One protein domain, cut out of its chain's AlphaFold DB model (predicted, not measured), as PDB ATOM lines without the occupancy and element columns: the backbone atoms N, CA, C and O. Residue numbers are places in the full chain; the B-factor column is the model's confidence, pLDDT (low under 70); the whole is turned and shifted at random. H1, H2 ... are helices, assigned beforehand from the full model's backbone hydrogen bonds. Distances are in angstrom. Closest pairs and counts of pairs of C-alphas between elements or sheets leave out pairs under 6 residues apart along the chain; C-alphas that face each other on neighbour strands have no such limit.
ATOM      1  N   PHE A  69     145.901 110.193 148.597       97.50
ATOM      2  CA  PHE A  69     145.495 109.520 149.830       97.50
ATOM      3  C   PHE A  69     145.971 110.256 151.085       97.50
ATOM      4  O   PHE A  69     145.145 110.723 151.864       97.50
ATOM      5  N   LEU A  70     147.288 110.434 151.269       98.00
ATOM      6  CA  LEU A  70     147.802 111.121 152.464       98.00
ATOM      7  C   LEU A  70     147.296 112.561 152.567       98.00
ATOM      8  O   LEU A  70     147.012 113.022 153.668       98.00
ATOM      9  N   LYS A  71     147.121 113.246 151.429       97.44
ATOM     10  CA  LYS A  71     146.567 114.600 151.427       97.44
ATOM     11  C   LYS A  71     145.106 114.620 151.873       97.44
ATOM     12  O   LYS A  71     144.711 115.538 152.581       97.44
ATOM     13  N   GLY A  72     144.325 113.609 151.492       97.25
ATOM     14  CA  GLY A  72     142.954 113.428 151.960       97.25
ATOM     15  C   GLY A  72     142.871 113.205 153.471       97.25
ATOM     16  O   GLY A  72     142.009 113.786 154.128       97.25
ATOM     17  N   LEU A  73     143.817 112.449 154.041       98.19
ATOM     18  CA  LEU A  73     143.873 112.204 155.487       98.19
ATOM     19  C   LEU A  73     144.150 113.469 156.314       98.19
ATOM     20  O   LEU A  73     143.791 113.514 157.486       98.19
ATOM     21  N   GLU A  74     144.764 114.503 155.731       97.81
ATOM     22  CA  GLU A  74     144.971 115.783 156.425       97.81
ATOM     23  C   GLU A  74     143.657 116.529 156.701       97.81
ATOM     24  O   GLU A  74     143.614 117.392 157.576       97.81
ATOM     25  N   THR A  75     142.600 116.238 155.938       96.25
ATOM     26  CA  THR A  75     141.338 116.994 155.973       96.25
ATOM     27  C   THR A  75     140.114 116.147 156.290       96.25
ATOM     28  O   THR A  75     139.026 116.702 156.407       96.25
ATOM     29  N   VAL A  76     140.258 114.824 156.392       96.88
ATOM     30  CA  VAL A  76     139.141 113.921 156.694       96.88
ATOM     31  C   VAL A  76     138.586 114.205 158.091       96.88
ATOM     32  O   VAL A  76     139.344 114.422 159.039       96.88
ATOM     33  N   VAL A  77     137.262 114.221 158.210       96.25
ATOM     34  CA  VAL A  77     136.530 114.581 159.432       96.25
ATOM     35  C   VAL A  77     135.709 113.391 159.906       96.25
ATOM     36  O   VAL A  77     135.191 112.652 159.081       96.25
ATOM     37  N   ASP A  78     135.563 113.226 161.219       94.88
ATOM     38  CA  ASP A  78     134.673 112.210 161.791       94.88
ATOM     39  C   ASP A  78     133.213 112.652 161.598       94.88
ATOM     40  O   ASP A  78     132.706 113.526 162.319       94.88
ATOM     41  N   ARG A  79     132.530 112.067 160.605       93.31
ATOM     42  CA  ARG A  79     131.129 112.396 160.325       93.31
ATOM     43  C   ARG A  79     130.203 112.015 161.469       93.31
ATOM     44  O   ARG A  79     129.233 112.724 161.717       93.31
ATOM     45  N   TRP A  80     130.491 110.950 162.214       92.69
ATOM     46  CA  TRP A  80     129.673 110.570 163.363       92.69
ATOM     47  C   TRP A  80     129.742 111.628 164.470       92.69
ATOM     48  O   TRP A  80     128.713 112.033 165.019       92.69
ATOM     49  N   ALA A  81     130.943 112.104 164.798       93.12
ATOM     50  CA  ALA A  81     131.127 113.181 165.767       93.12
ATOM     51  C   ALA A  81     130.371 114.449 165.342       93.12
ATOM     52  O   ALA A  81     129.636 115.039 166.138       93.12
ATOM     53  N   HIS A  82     130.482 114.834 164.072       92.94
ATOM     54  CA  HIS A  82     129.838 116.044 163.580       92.94
ATOM     55  C   HIS A  82     128.314 115.908 163.417       92.94
ATOM     56  O   HIS A  82     127.555 116.667 164.020       92.94
ATOM     57  N   GLU A  83     127.852 114.947 162.618       92.88
ATOM     58  CA  GLU A  83     126.458 114.843 162.171       92.88
ATOM     59  C   GLU A  83     125.540 114.248 163.245       92.88
ATOM     60  O   GLU A  83     124.386 114.657 163.364       92.88
ATOM     61  N   ILE A  84     126.045 113.307 164.054       93.38
ATOM     62  CA  ILE A  84     125.230 112.603 165.056       93.38
ATOM     63  C   ILE A  84     125.355 113.238 166.438       93.38
ATOM     64  O   ILE A  84     124.352 113.388 167.139       93.38
ATOM     65  N   LYS A  85     126.568 113.615 166.857       94.31
ATOM     66  CA  LYS A  85     126.783 114.215 168.185       94.31
ATOM     67  C   LYS A  85     126.728 115.745 168.184       94.31
ATOM     68  O   LYS A  85     126.659 116.334 169.262       94.31
ATOM     69  N   GLY A  86     126.728 116.388 167.014       93.44
ATOM     70  CA  GLY A  86     126.706 117.847 166.898       93.44
ATOM     71  C   GLY A  86     128.017 118.511 167.322       93.44
ATOM     72  O   GLY A  86     128.013 119.681 167.713       93.44
ATOM     73  N   GLU A  87     129.129 117.773 167.300       95.75
ATOM     74  CA  GLU A  87     130.448 118.316 167.615       95.75
ATOM     75  C   GLU A  87     130.933 119.251 166.491       95.75
ATOM     76  O   GLU A  87     130.458 119.219 165.348       95.75
ATOM     77  N   ALA A  88     131.875 120.136 166.826       94.31
ATOM     78  CA  ALA A  88     132.475 121.024 165.839       94.31
ATOM     79  C   ALA A  88     133.254 120.211 164.795       94.31
ATOM     80  O   ALA A  88     133.947 119.257 165.142       94.31
ATOM     81  N   VAL A  89     133.170 120.618 163.525       93.94
ATOM     82  CA  VAL A  89     133.941 119.991 162.444       93.94
ATOM     83  C   VAL A  89     135.430 120.155 162.732       93.94
ATOM     84  O   VAL A  89     135.934 121.280 162.787       93.94
ATOM     85  N   ALA A  90     136.127 119.035 162.889       94.06
ATOM     86  CA  ALA A  90     137.566 118.984 163.089       94.06
ATOM     87  C   ALA A  90     138.161 117.799 162.311       94.06
ATOM     88  O   ALA A  90     137.513 116.750 162.221       94.06
ATOM     89  N   PRO A  91     139.375 117.941 161.747       96.44
ATOM     90  CA  PRO A  91     140.082 116.814 161.157       96.44
ATOM     91  C   PRO A  91     140.339 115.712 162.189       96.44
ATOM     92  O   PRO A  91     140.643 116.005 163.345       96.44
ATOM     93  N   ILE A  92     140.284 114.450 161.759       97.00
ATOM     94  CA  ILE A  92     140.608 113.296 162.617       97.00
ATOM     95  C   ILE A  92     142.067 113.360 163.092       97.00
ATOM     96  O   ILE A  92     142.385 112.952 164.208       97.00
ATOM     97  N   LEU A  93     142.966 113.867 162.243       97.75
ATOM     98  CA  LEU A  93     144.385 114.015 162.548       97.75
ATOM     99  C   LEU A  93     144.703 115.461 162.941       97.75
ATOM    100  O   LEU A  93     144.674 116.353 162.097       97.75
ATOM    101  N   GLU A  94     145.085 115.686 164.200       93.88
ATOM    102  CA  GLU A  94     145.513 117.015 164.667       93.88
ATOM    103  C   GLU A  94     146.858 117.445 164.056       93.88
ATOM    104  O   GLU A  94     147.003 118.575 163.595       93.88
ATOM    105  N   ASN A  95     147.841 116.535 164.026       96.44
ATOM    106  CA  ASN A  95     149.184 116.770 163.483       96.44
ATOM    107  C   ASN A  95     149.534 115.691 162.440       96.44
ATOM    108  O   ASN A  95     150.284 114.758 162.745       96.44
ATOM    109  N   PRO A  96     149.005 115.777 161.200       97.81
ATOM    110  CA  PRO A  96     149.164 114.721 160.196       97.81
ATOM    111  C   PRO A  96     150.625 114.370 159.890       97.81
ATOM    112  O   PRO A  96     150.959 113.199 159.745       97.81
ATOM    113  N   ASN A  97     151.515 115.366 159.847       97.94
ATOM    114  CA  ASN A  97     152.935 115.147 159.556       97.94
ATOM    115  C   ASN A  97     153.625 114.272 160.609       97.94
ATOM    116  O   ASN A  97     154.401 113.389 160.243       97.94
ATOM    117  N   ASP A  98     153.321 114.488 161.890       98.12
ATOM    118  CA  ASP A  98     153.886 113.694 162.985       98.12
ATOM    119  C   ASP A  98     153.359 112.259 162.917       98.12
ATOM    120  O   ASP A  98     154.130 111.302 162.984       98.12
ATOM    121  N   VAL A  99     152.056 112.110 162.654       98.69
ATOM    122  CA  VAL A  99     151.417 110.806 162.450       98.69
ATOM    123  C   VAL A  99     152.068 110.052 161.288       98.69
ATOM    124  O   VAL A  99     152.431 108.885 161.429       98.69
ATOM    125  N   PHE A 100     152.271 110.700 160.139       98.56
ATOM    126  CA  PHE A 100     152.907 110.076 158.977       98.56
ATOM    127  C   PHE A 100     154.368 109.707 159.250       98.56
ATOM    128  O   PHE A 100     154.805 108.619 158.868       98.56
ATOM    129  N   ALA A 101     155.114 110.571 159.942       98.50
ATOM    130  CA  ALA A 101     156.489 110.292 160.334       98.50
ATOM    131  C   ALA A 101     156.573 109.067 161.259       98.50
ATOM    132  O   ALA A 101     157.400 108.186 161.034       98.50
ATOM    133  N   ASP A 102     155.679 108.956 162.238       98.44
ATOM    134  CA  ASP A 102     155.628 107.824 163.165       98.44
ATOM    135  C   ASP A 102     155.159 106.514 162.494       98.44
ATOM    136  O   ASP A 102     155.675 105.432 162.789       98.44
ATOM    137  N   VAL A 103     154.229 106.573 161.532       98.38
ATOM    138  CA  VAL A 103     153.846 105.392 160.735       98.38
ATOM    139  C   VAL A 103     155.013 104.933 159.858       98.38
ATOM    140  O   VAL A 103     155.303 103.736 159.784       98.38
ATOM    141  N   ALA A 104     155.725 105.862 159.215       98.31
ATOM    142  CA  ALA A 104     156.940 105.538 158.472       98.31
ATOM    143  C   ALA A 104     157.995 104.913 159.398       98.31
ATOM    144  O   ALA A 104     158.547 103.854 159.082       98.31
ATOM    145  N   ARG A 105     158.180 105.496 160.586       97.06
ATOM    146  CA  ARG A 105     159.077 104.986 161.620       97.06
ATOM    147  C   ARG A 105     158.707 103.577 162.076       97.06
ATOM    148  O   ARG A 105     159.590 102.755 162.288       97.06
ATOM    149  N   THR A 106     157.422 103.249 162.147       96.75
ATOM    150  CA  THR A 106     156.954 101.895 162.487       96.75
ATOM    151  C   THR A 106     157.448 100.846 161.483       96.75
ATOM    152  O   THR A 106     157.867  99.755 161.879       96.75
ATOM    153  N   PHE A 107     157.476 101.167 160.184       96.06
ATOM    154  CA  PHE A 107     158.058 100.276 159.173       96.06
ATOM    155  C   PHE A 107     159.575 100.119 159.330       96.06
ATOM    156  O   PHE A 107     160.089  99.011 159.160       96.06
ATOM    157  N   GLU A 108     160.286 101.192 159.679       93.25
ATOM    158  CA  GLU A 108     161.726 101.141 159.961       93.25
ATOM    159  C   GLU A 108     162.027 100.292 161.196       93.25
ATOM    160  O   GLU A 108     162.878  99.409 161.138       93.25
ATOM    161  N   LEU A 109     161.294 100.501 162.294       92.00
ATOM    162  CA  LEU A 109     161.432  99.713 163.519       92.00
ATOM    163  C   LEU A 109     161.177  98.231 163.244       92.00
ATOM    164  O   LEU A 109     161.952  97.389 163.691       92.00
ATOM    165  N   ARG A 110     160.155  97.896 162.443       91.38
ATOM    166  CA  ARG A 110     159.935  96.520 161.976       91.38
ATOM    167  C   ARG A 110     161.158  95.983 161.231       91.38
ATOM    168  O   ARG A 110     161.541  94.840 161.458       91.38
ATOM    169  N   HIS A 111     161.746  96.770 160.332       89.12
ATOM    170  CA  HIS A 111     162.928  96.344 159.585       89.12
ATOM    171  C   HIS A 111     164.108  96.054 160.517       89.12
ATOM    172  O   HIS A 111     164.677  94.968 160.437       89.12
ATOM    173  N   ILE A 112     164.394  96.974 161.443       87.62
ATOM    174  CA  ILE A 112     165.454  96.835 162.446       87.62
ATOM    175  C   ILE A 112     165.218  95.566 163.267       87.62
ATOM    176  O   ILE A 112     166.031  94.653 163.236       87.62
ATOM    177  N   ILE A 113     164.060  95.447 163.922       86.50
ATOM    178  CA  ILE A 113     163.742  94.323 164.817       86.50
ATOM    179  C   ILE A 113     163.820  92.971 164.092       86.50
ATOM    180  O   ILE A 113     164.298  91.990 164.662       86.50
ATOM    181  N   CYS A 114     163.327  92.894 162.853       84.19
ATOM    182  CA  CYS A 114     163.240  91.631 162.126       84.19
ATOM    183  C   CYS A 114     164.526  91.242 161.383       84.19
ATOM    184  O   CYS A 114     164.713  90.052 161.119       84.19
ATOM    185  N   HIS A 115     165.374  92.199 160.995       79.12
ATOM    186  CA  HIS A 115     166.459  91.944 160.037       79.12
ATOM    187  C   HIS A 115     167.832  92.480 160.447       79.12
ATOM    188  O   HIS A 115     168.836  91.949 159.972       79.12
ATOM    189  N   GLU A 116     167.914  93.456 161.346       66.94
ATOM    190  CA  GLU A 116     169.182  94.002 161.830       66.94
ATOM    191  C   GLU A 116     169.366  93.552 163.278       66.94
ATOM    192  O   GLU A 116     168.578  93.903 164.146       66.94
ATOM    193  N   ILE A 117     170.364  92.700 163.545       63.69
ATOM    194  CA  ILE A 117     170.595  92.061 164.852       63.69
ATOM    195  C   ILE A 117     170.368  93.073 165.993       63.69
ATOM    196  O   ILE A 117     171.183  93.967 166.217       63.69
ATOM    197  N   ALA A 118     169.253  92.906 166.720       58.25
ATOM    198  CA  ALA A 118     168.701  93.857 167.693       58.25
ATOM    199  C   ALA A 118     169.614  94.159 168.901       58.25
ATOM    200  O   ALA A 118     169.247  94.918 169.793       58.25
ATOM    201  N   SER A 119     170.813  93.576 168.957       59.53
ATOM    202  CA  SER A 119     171.708  93.633 170.111       59.53
ATOM    203  C   SER A 119     172.354  95.001 170.354       59.53
ATOM    204  O   SER A 119     172.978  95.173 171.395       59.53
ATOM    205  N   ALA A 120     172.243  95.957 169.422       62.59
ATOM    206  CA  ALA A 120     172.822  97.300 169.560       62.59
ATOM    207  C   ALA A 120     171.794  98.446 169.540       62.59
ATOM    208  O   ALA A 120     172.180  99.595 169.751       62.59
ATOM    209  N   TYR A 121     170.511  98.164 169.282       71.56
ATOM    210  CA  TYR A 121     169.492  99.201 169.115       71.56
ATOM    211  C   TYR A 121     168.544  99.223 170.318       71.56
ATOM    212  O   TYR A 121     167.716  98.329 170.490       71.56
ATOM    213  N   GLU A 122     168.678 100.237 171.169       80.69
ATOM    214  CA  GLU A 122     167.771 100.455 172.297       80.69
ATOM    215  C   GLU A 122     166.520 101.195 171.807       80.69
ATOM    216  O   GLU A 122     166.560 102.395 171.530       80.69
ATOM    217  N   ILE A 123     165.408 100.470 171.678       84.50
ATOM    218  CA  ILE A 123     164.107 101.052 171.337       84.50
ATOM    219  C   ILE A 123     163.422 101.472 172.633       84.50
ATOM    220  O   ILE A 123     163.177 100.648 173.518       84.50
ATOM    221  N   LYS A 124     163.098 102.760 172.740       89.44
ATOM    222  CA  LYS A 124     162.454 103.320 173.929       89.44
ATOM    223  C   LYS A 124     160.962 103.004 173.938       89.44
ATOM    224  O   LYS A 124     160.301 103.085 172.903       89.44
ATOM    225  N   LEU A 125     160.410 102.703 175.113       90.88
ATOM    226  CA  LEU A 125     158.979 102.423 175.261       90.88
ATOM    227  C   LEU A 125     158.123 103.610 174.799       90.88
ATOM    228  O   LEU A 125     157.085 103.416 174.174       90.88
ATOM    229  N   GLU A 126     158.587 104.832 175.053       95.19
ATOM    230  CA  GLU A 126     157.904 106.060 174.650       95.19
ATOM    231  C   GLU A 126     157.830 106.199 173.123       95.19
ATOM    232  O   GLU A 126     156.834 106.689 172.596       95.19
ATOM    233  N   GLU A 127     158.858 105.743 172.400       94.75
ATOM    234  CA  GLU A 127     158.862 105.726 170.934       94.75
ATOM    235  C   GLU A 127     157.846 104.714 170.398       94.75
ATOM    236  O   GLU A 127     157.079 105.045 169.497       94.75
ATOM    237  N   VAL A 128     157.793 103.512 170.984       94.12
ATOM    238  CA  VAL A 128     156.820 102.474 170.603       94.12
ATOM    239  C   VAL A 128     155.394 102.943 170.863       94.12
ATOM    240  O   VAL A 128     154.543 102.800 169.991       94.12
ATOM    241  N   ALA A 129     155.138 103.520 172.040       96.88
ATOM    242  CA  ALA A 129     153.826 104.044 172.400       96.88
ATOM    243  C   ALA A 129     153.388 105.145 171.426       96.88
ATOM    244  O   ALA A 129     152.279 105.089 170.904       96.88
ATOM    245  N   ARG A 130     154.280 106.093 171.112       97.31
ATOM    246  CA  ARG A 130     153.986 107.155 170.143       97.31
ATOM    247  C   ARG A 130     153.690 106.589 168.750       97.31
ATOM    248  O   ARG A 130     152.671 106.931 168.162       97.31
ATOM    249  N   CYS A 131     154.528 105.674 168.257       97.62
ATOM    250  CA  CYS A 131     154.317 105.012 166.968       97.62
ATOM    251  C   CYS A 131     152.969 104.286 166.905       97.62
ATOM    252  O   CYS A 131     152.247 104.390 165.915       97.62
ATOM    253  N   PHE A 132     152.613 103.577 167.976       97.69
ATOM    254  CA  PHE A 132     151.350 102.860 168.081       97.69
ATOM    255  C   PHE A 132     150.141 103.800 168.025       97.69
ATOM    256  O   PHE A 132     149.243 103.568 167.215       97.69
ATOM    257  N   GLU A 133     150.130 104.871 168.822       98.19
ATOM    258  CA  GLU A 133     149.035 105.852 168.814       98.19
ATOM    259  C   GLU A 133     148.892 106.522 167.440       98.19
ATOM    260  O   GLU A 133     147.787 106.610 166.901       98.19
ATOM    261  N   SER A 134     150.010 106.895 166.810       98.50
ATOM    262  CA  SER A 134     150.019 107.422 165.444       98.50
ATOM    263  C   SER A 134     149.464 106.411 164.431       98.50
ATOM    264  O   SER A 134     148.657 106.779 163.578       98.50
ATOM    265  N   CYS A 135     149.794 105.118 164.539       98.38
ATOM    266  CA  CYS A 135     149.184 104.084 163.698       98.38
ATOM    267  C   CYS A 135     147.670 103.956 163.922       98.38
ATOM    268  O   CYS A 135     146.933 103.792 162.951       98.38
ATOM    269  N   VAL A 136     147.188 104.043 165.164       98.12
ATOM    270  CA  VAL A 136     145.747 104.001 165.464       98.12
ATOM    271  C   VAL A 136     145.030 105.207 164.856       98.12
ATOM    272  O   VAL A 136     143.999 105.035 164.203       98.12
ATOM    273  N   ALA A 137     145.581 106.412 165.019       98.12
ATOM    274  CA  ALA A 137     145.031 107.630 164.429       98.12
ATOM    275  C   ALA A 137     145.004 107.546 162.894       98.12
ATOM    276  O   ALA A 137     143.970 107.798 162.274       98.12
ATOM    277  N   PHE A 138     146.108 107.103 162.285       98.50
ATOM    278  CA  PHE A 138     146.211 106.876 160.846       98.50
ATOM    279  C   PHE A 138     145.155 105.890 160.339       98.50
ATOM    280  O   PHE A 138     144.522 106.151 159.319       98.50
ATOM    281  N   LEU A 139     144.939 104.775 161.044       97.62
ATOM    282  CA  LEU A 139     143.933 103.780 160.668       97.62
ATOM    283  C   LEU A 139     142.513 104.345 160.735       97.62
ATOM    284  O   LEU A 139     141.751 104.114 159.806       97.62
ATOM    285  N   ARG A 140     142.172 105.116 161.776       96.81
ATOM    286  CA  ARG A 140     140.854 105.770 161.888       96.81
ATOM    287  C   ARG A 140     140.609 106.757 160.751       96.81
ATOM    288  O   ARG A 140     139.572 106.697 160.107       96.81
ATOM    289  N   ALA A 141     141.586 107.621 160.474       97.94
ATOM    290  CA  ALA A 141     141.498 108.570 159.367       97.94
ATOM    291  C   ALA A 141     141.396 107.855 158.012       97.94
ATOM    292  O   ALA A 141     140.637 108.274 157.143       97.94
ATOM    293  N   SER A 142     142.146 106.760 157.838       97.69
ATOM    294  CA  SER A 142     142.102 105.942 156.622       97.69
ATOM    295  C   SER A 142     140.739 105.288 156.427       97.69
ATOM    296  O   SER A 142     140.233 105.293 155.313       97.69
ATOM    297  N   ASP A 143     140.158 104.724 157.485       95.88
ATOM    298  CA  ASP A 143     138.853 104.065 157.437       95.88
ATOM    299  C   ASP A 143     137.754 105.049 157.018       95.88
ATOM    300  O   ASP A 143     137.058 104.801 156.036       95.88
ATOM    301  N   GLU A 144     137.699 106.218 157.663       96.06
ATOM    302  CA  GLU A 144     136.750 107.279 157.313       96.06
ATOM    303  C   GLU A 144     136.947 107.754 155.866       96.06
ATOM    304  O   GLU A 144     135.995 107.838 155.093       96.06
ATOM    305  N   PHE A 145     138.197 108.003 155.457       97.12
ATOM    306  CA  PHE A 145     138.501 108.478 154.108       97.12
ATOM    307  C   PHE A 145     138.072 107.473 153.033       97.12
ATOM    308  O   PHE A 145     137.489 107.853 152.018       97.12
ATOM    309  N   ILE A 146     138.352 106.184 153.238       95.69
ATOM    310  CA  ILE A 146     137.963 105.125 152.301       95.69
ATOM    311  C   ILE A 146     136.450 104.917 152.309       95.69
ATOM    312  O   ILE A 146     135.874 104.729 151.238       95.69
ATOM    313  N   SER A 147     135.806 104.973 153.477       94.12
ATOM    314  CA  SER A 147     134.350 104.876 153.592       94.12
ATOM    315  C   SER A 147     133.667 105.985 152.794       94.12
ATOM    316  O   SER A 147     132.838 105.688 151.939       94.12
ATOM    317  N   GLU A 148     134.089 107.240 152.970       94.06
ATOM    318  CA  GLU A 148     133.557 108.373 152.200       94.06
ATOM    319  C   GLU A 148     133.912 108.316 150.714       94.06
ATOM    320  O   GLU A 148     133.156 108.799 149.877       94.06
ATOM    321  N   THR A 149     135.042 107.701 150.360       94.06
ATOM    322  CA  THR A 149     135.402 107.475 148.954       94.06
ATOM    323  C   THR A 149     134.463 106.463 148.294       94.06
ATOM    324  O   THR A 149     134.053 106.665 147.153       94.06
ATOM    325  N   LEU A 150     134.136 105.370 148.989       92.88
ATOM    326  CA  LEU A 150     133.302 104.285 148.463       92.88
ATOM    327  C   LEU A 150     131.807 104.594 148.526       92.88
ATOM    328  O   LEU A 150     131.057 104.222 147.624       92.88
ATOM    329  N   TYR A 151     131.376 105.256 149.595       92.31
ATOM    330  CA  TYR A 151     129.976 105.523 149.893       92.31
ATOM    331  C   TYR A 151     129.799 106.983 150.340       92.31
ATOM    332  O   TYR A 151     129.492 107.237 151.508       92.31
ATOM    333  N   PRO A 152     129.983 107.958 149.427       92.19
ATOM    334  CA  PRO A 152     129.907 109.372 149.780       92.19
ATOM    335  C   PRO A 152     128.571 109.716 150.440       92.19
ATOM    336  O   PRO A 152     127.509 109.459 149.865       92.19
ATOM    337  N   GLY A 153     128.615 110.305 151.637       89.19
ATOM    338  CA  GLY A 153     127.401 110.711 152.347       89.19
ATOM    339  C   GLY A 153     126.509 109.544 152.780       89.19
ATOM    340  O   GLY A 153     125.305 109.736 152.963       89.19
ATOM    341  N   ALA A 154     127.068 108.338 152.942       91.19
ATOM    342  CA  ALA A 154     126.310 107.183 153.405       91.19
ATOM    343  C   ALA A 154     125.566 107.488 154.721       91.19
ATOM    344  O   ALA A 154     126.111 108.192 155.585       91.19
ATOM    345  N   PRO A 155     124.342 106.956 154.897       91.31
ATOM    346  CA  PRO A 155     123.592 107.120 156.133       91.31
ATOM    347  C   PRO A 155     124.340 106.532 157.335       91.31
ATOM    348  O   PRO A 155     124.820 105.402 157.279       91.31
ATOM    349  N   LEU A 156     124.394 107.279 158.441       90.81
ATOM    350  CA  LEU A 156     125.130 106.868 159.643       90.81
ATOM    351  C   LEU A 156     124.258 106.098 160.646       90.81
ATOM    352  O   LEU A 156     124.779 105.343 161.465       90.81
ATOM    353  N   THR A 157     122.932 106.266 160.606       90.56
ATOM    354  CA  THR A 157     122.009 105.602 161.540       90.56
ATOM    355  C   THR A 157     121.140 104.552 160.853       90.56
ATOM    356  O   THR A 157     120.869 104.619 159.656       90.56
ATOM    357  N   GLN A 158     120.630 103.588 161.630       90.50
ATOM    358  CA  GLN A 158     119.691 102.582 161.115       90.50
ATOM    359  C   GLN A 158     118.423 103.211 160.529       90.50
ATOM    360  O   GLN A 158     117.885 102.714 159.541       90.50
ATOM    361  N   THR A 159     117.942 104.293 161.139       92.00
ATOM    362  CA  THR A 159     116.774 105.026 160.652       92.00
ATOM    363  C   THR A 159     117.058 105.621 159.279       92.00
ATOM    364  O   THR A 159     116.276 105.401 158.357       92.00
ATOM    365  N   ASP A 160     118.197 106.295 159.121       91.06
ATOM    366  CA  ASP A 160     118.566 106.935 157.858       91.06
ATOM    367  C   ASP A 160     118.839 105.894 156.763       91.06
ATOM    368  O   ASP A 160     118.410 106.070 155.625       91.06
ATOM    369  N   MET A 161     119.461 104.760 157.113       90.31
ATOM    370  CA  MET A 161     119.634 103.626 156.196       90.31
ATOM    371  C   MET A 161     118.289 103.095 155.687       90.31
ATOM    372  O   MET A 161     118.137 102.846 154.492       90.31
ATOM    373  N   ASN A 162     117.297 102.949 156.572       92.19
ATOM    374  CA  ASN A 162     115.964 102.483 156.187       92.19
ATOM    375  C   ASN A 162     115.248 103.489 155.271       92.19
ATOM    376  O   ASN A 162     114.555 103.078 154.341       92.19
ATOM    377  N   ILE A 163     115.418 104.793 155.520       90.12
ATOM    378  CA  ILE A 163     114.858 105.855 154.673       90.12
ATOM    379  C   ILE A 163     115.494 105.804 153.279       90.12
ATOM    380  O   ILE A 163     114.771 105.683 152.291       90.12
ATOM    381  N   ALA A 164     116.827 105.798 153.195       88.81
ATOM    382  CA  ALA A 164     117.555 105.762 151.925       88.81
ATOM    383  C   ALA A 164     117.246 104.499 151.097       88.81
ATOM    384  O   ALA A 164     117.080 104.564 149.874       88.81
ATOM    385  N   ALA A 165     117.115 103.341 151.757       87.50
ATOM    386  CA  ALA A 165     116.710 102.097 151.105       87.50
ATOM    387  C   ALA A 165     115.297 102.200 150.505       87.50
ATOM    388  O   ALA A 165     115.096 101.831 149.347       87.50
ATOM    389  N   GLY A 166     114.339 102.756 151.258       87.19
ATOM    390  CA  GLY A 166     112.970 102.960 150.781       87.19
ATOM    391  C   GLY A 166     112.880 103.924 149.593       87.19
ATOM    392  O   GLY A 166     112.136 103.670 148.646       87.19
ATOM    393  N   GLU A 167     113.665 105.005 149.597       88.69
ATOM    394  CA  GLU A 167     113.736 105.950 148.474       88.69
ATOM    395  C   GLU A 167     114.304 105.297 147.206       88.69
ATOM    396  O   GLU A 167     113.768 105.486 146.109       88.69
ATOM    397  N   THR A 168     115.346 104.477 147.357       84.50
ATOM    398  CA  THR A 168     115.975 103.747 146.247       84.50
ATOM    399  C   THR A 168     115.017 102.720 145.635       84.50
ATOM    400  O   THR A 168     114.889 102.639 144.413       84.50
ATOM    401  N   GLU A 169     114.291 101.964 146.464       78.44
ATOM    402  CA  GLU A 169     113.288 100.997 146.002       78.44
ATOM    403  C   GLU A 169     112.135 101.692 145.256       78.44
ATOM    404  O   GLU A 169     111.717 101.250 144.182       78.44
ATOM    405  N   ALA A 170     111.679 102.845 145.759       77.12
ATOM    406  CA  ALA A 170     110.659 103.651 145.096       77.12
ATOM    407  C   ALA A 170     111.118 104.176 143.722       77.12
ATOM    408  O   ALA A 170     110.317 104.204 142.788       77.12
ATOM    409  N   LEU A 171     112.392 104.559 143.575       78.94
ATOM    410  CA  LEU A 171     112.982 104.993 142.302       78.94
ATOM    411  C   LEU A 171     113.085 103.855 141.277       78.94
ATOM    412  O   LEU A 171     112.798 104.083 140.107       78.94
ATOM    413  N   LEU A 172     113.455 102.645 141.707       75.00
ATOM    414  CA  LEU A 172     113.586 101.468 140.833       75.00
ATOM    415  C   LEU A 172     112.236 100.877 140.394       75.00
ATOM    416  O   LEU A 172     112.172 100.140 139.413       75.00
ATOM    417  N   SER A 173     111.163 101.180 141.127       75.81
ATOM    418  CA  SER A 173     109.796 100.729 140.826       75.81
ATOM    419  C   SER A 173     109.018 101.631 139.849       75.81
ATOM    420  O   SER A 173     107.846 101.359 139.575       75.81
ATOM    421  N   ARG A 174     109.645 102.697 139.333       58.03
ATOM    422  CA  ARG A 174     109.087 103.627 138.335       58.03
ATOM    423  C   ARG A 174     109.695 103.401 136.958       58.03
ATOM    424  O   ARG A 174     108.932 103.564 135.980       58.03
TER     425      ARG A 174
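This is residues 69 to 174 of the 174 residues of an uncharacterized protein of Pseudomonas sp. ef1 (UniProt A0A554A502). The long helix H4 runs through the middle of a stretched, rod-like model, with H3 packing steeply on it through residues 98 to 106 and then splaying away, and the short helix H1 packing on residues 138 to 145. H5 lies beyond the last residue of H4 and touches no other helix; its residues 166 to 172 stick out with 173 and 174 at one end of the rod, while residues 114 to 120 stick out at the other. The printed part has 106 residues with five named helices, H1 to H5 in chain order, and no named strand; the class is all helix. It is only just extended, close to loose, with a radius of gyration of the C-alphas of 19.8 A and spans of 70 by 29 by 23 A.

H1, residues 69 to 73, touches H4, residues 125 to 150, at residues 138 to 145 of H4 alone; their closest C-alphas, those of Leu 73 and Ala 141, are 5.8 A apart. H2, residues 79 to 84, touches no helix and is only just apart from H4, with the closest C-alphas 8.2 A apart. H3, residues 96 to 115, is close to H1 but not clearly touching, the closest C-alphas being those of Leu 73 and Pro 96 at 7.5 A. H3 and H4 touch, residues 98 to 106 with residues 130 to 138 alone; their closest C-alphas, those of Val 99 and Ser 134, are 4.7 A apart. The lines of H3 and H4 stand at a steep tilt of 62 degrees, and they run opposite ways. H5, residues 158 to 172, is apart from H1, H2, H3 and H4. In H1, H2, H3, H4 and H5 every O i to N i+4 pair is within hydrogen-bond range.

H1 begins at C-alpha 69, (145.495, 109.520, 149.830), and has 5 residues; H2 has 6. H3 measures 28.6 A from first to last C-alpha. H4, the longest helix with 26 residues, measures 37.2 A, from C-alpha 125 at (158.979, 102.423, 175.261) to C-alpha 150. H5 measures 21.2 A and ends at C-alpha 172, (113.586, 101.468, 140.833).

The C-alphas of Ala 120 and Arg 174, the two farthest apart, are 71.3 A apart. Without the stretches that stand free, the body has 90 residues and spans 57 by 24 by 22 A. The link from H2 to H3, 11 residues, is long; that from H1 to H2 is tight. The printed part has no cut. Its mean pLDDT is 91.1, and residues 116 to 120 and residue 174 are under 70.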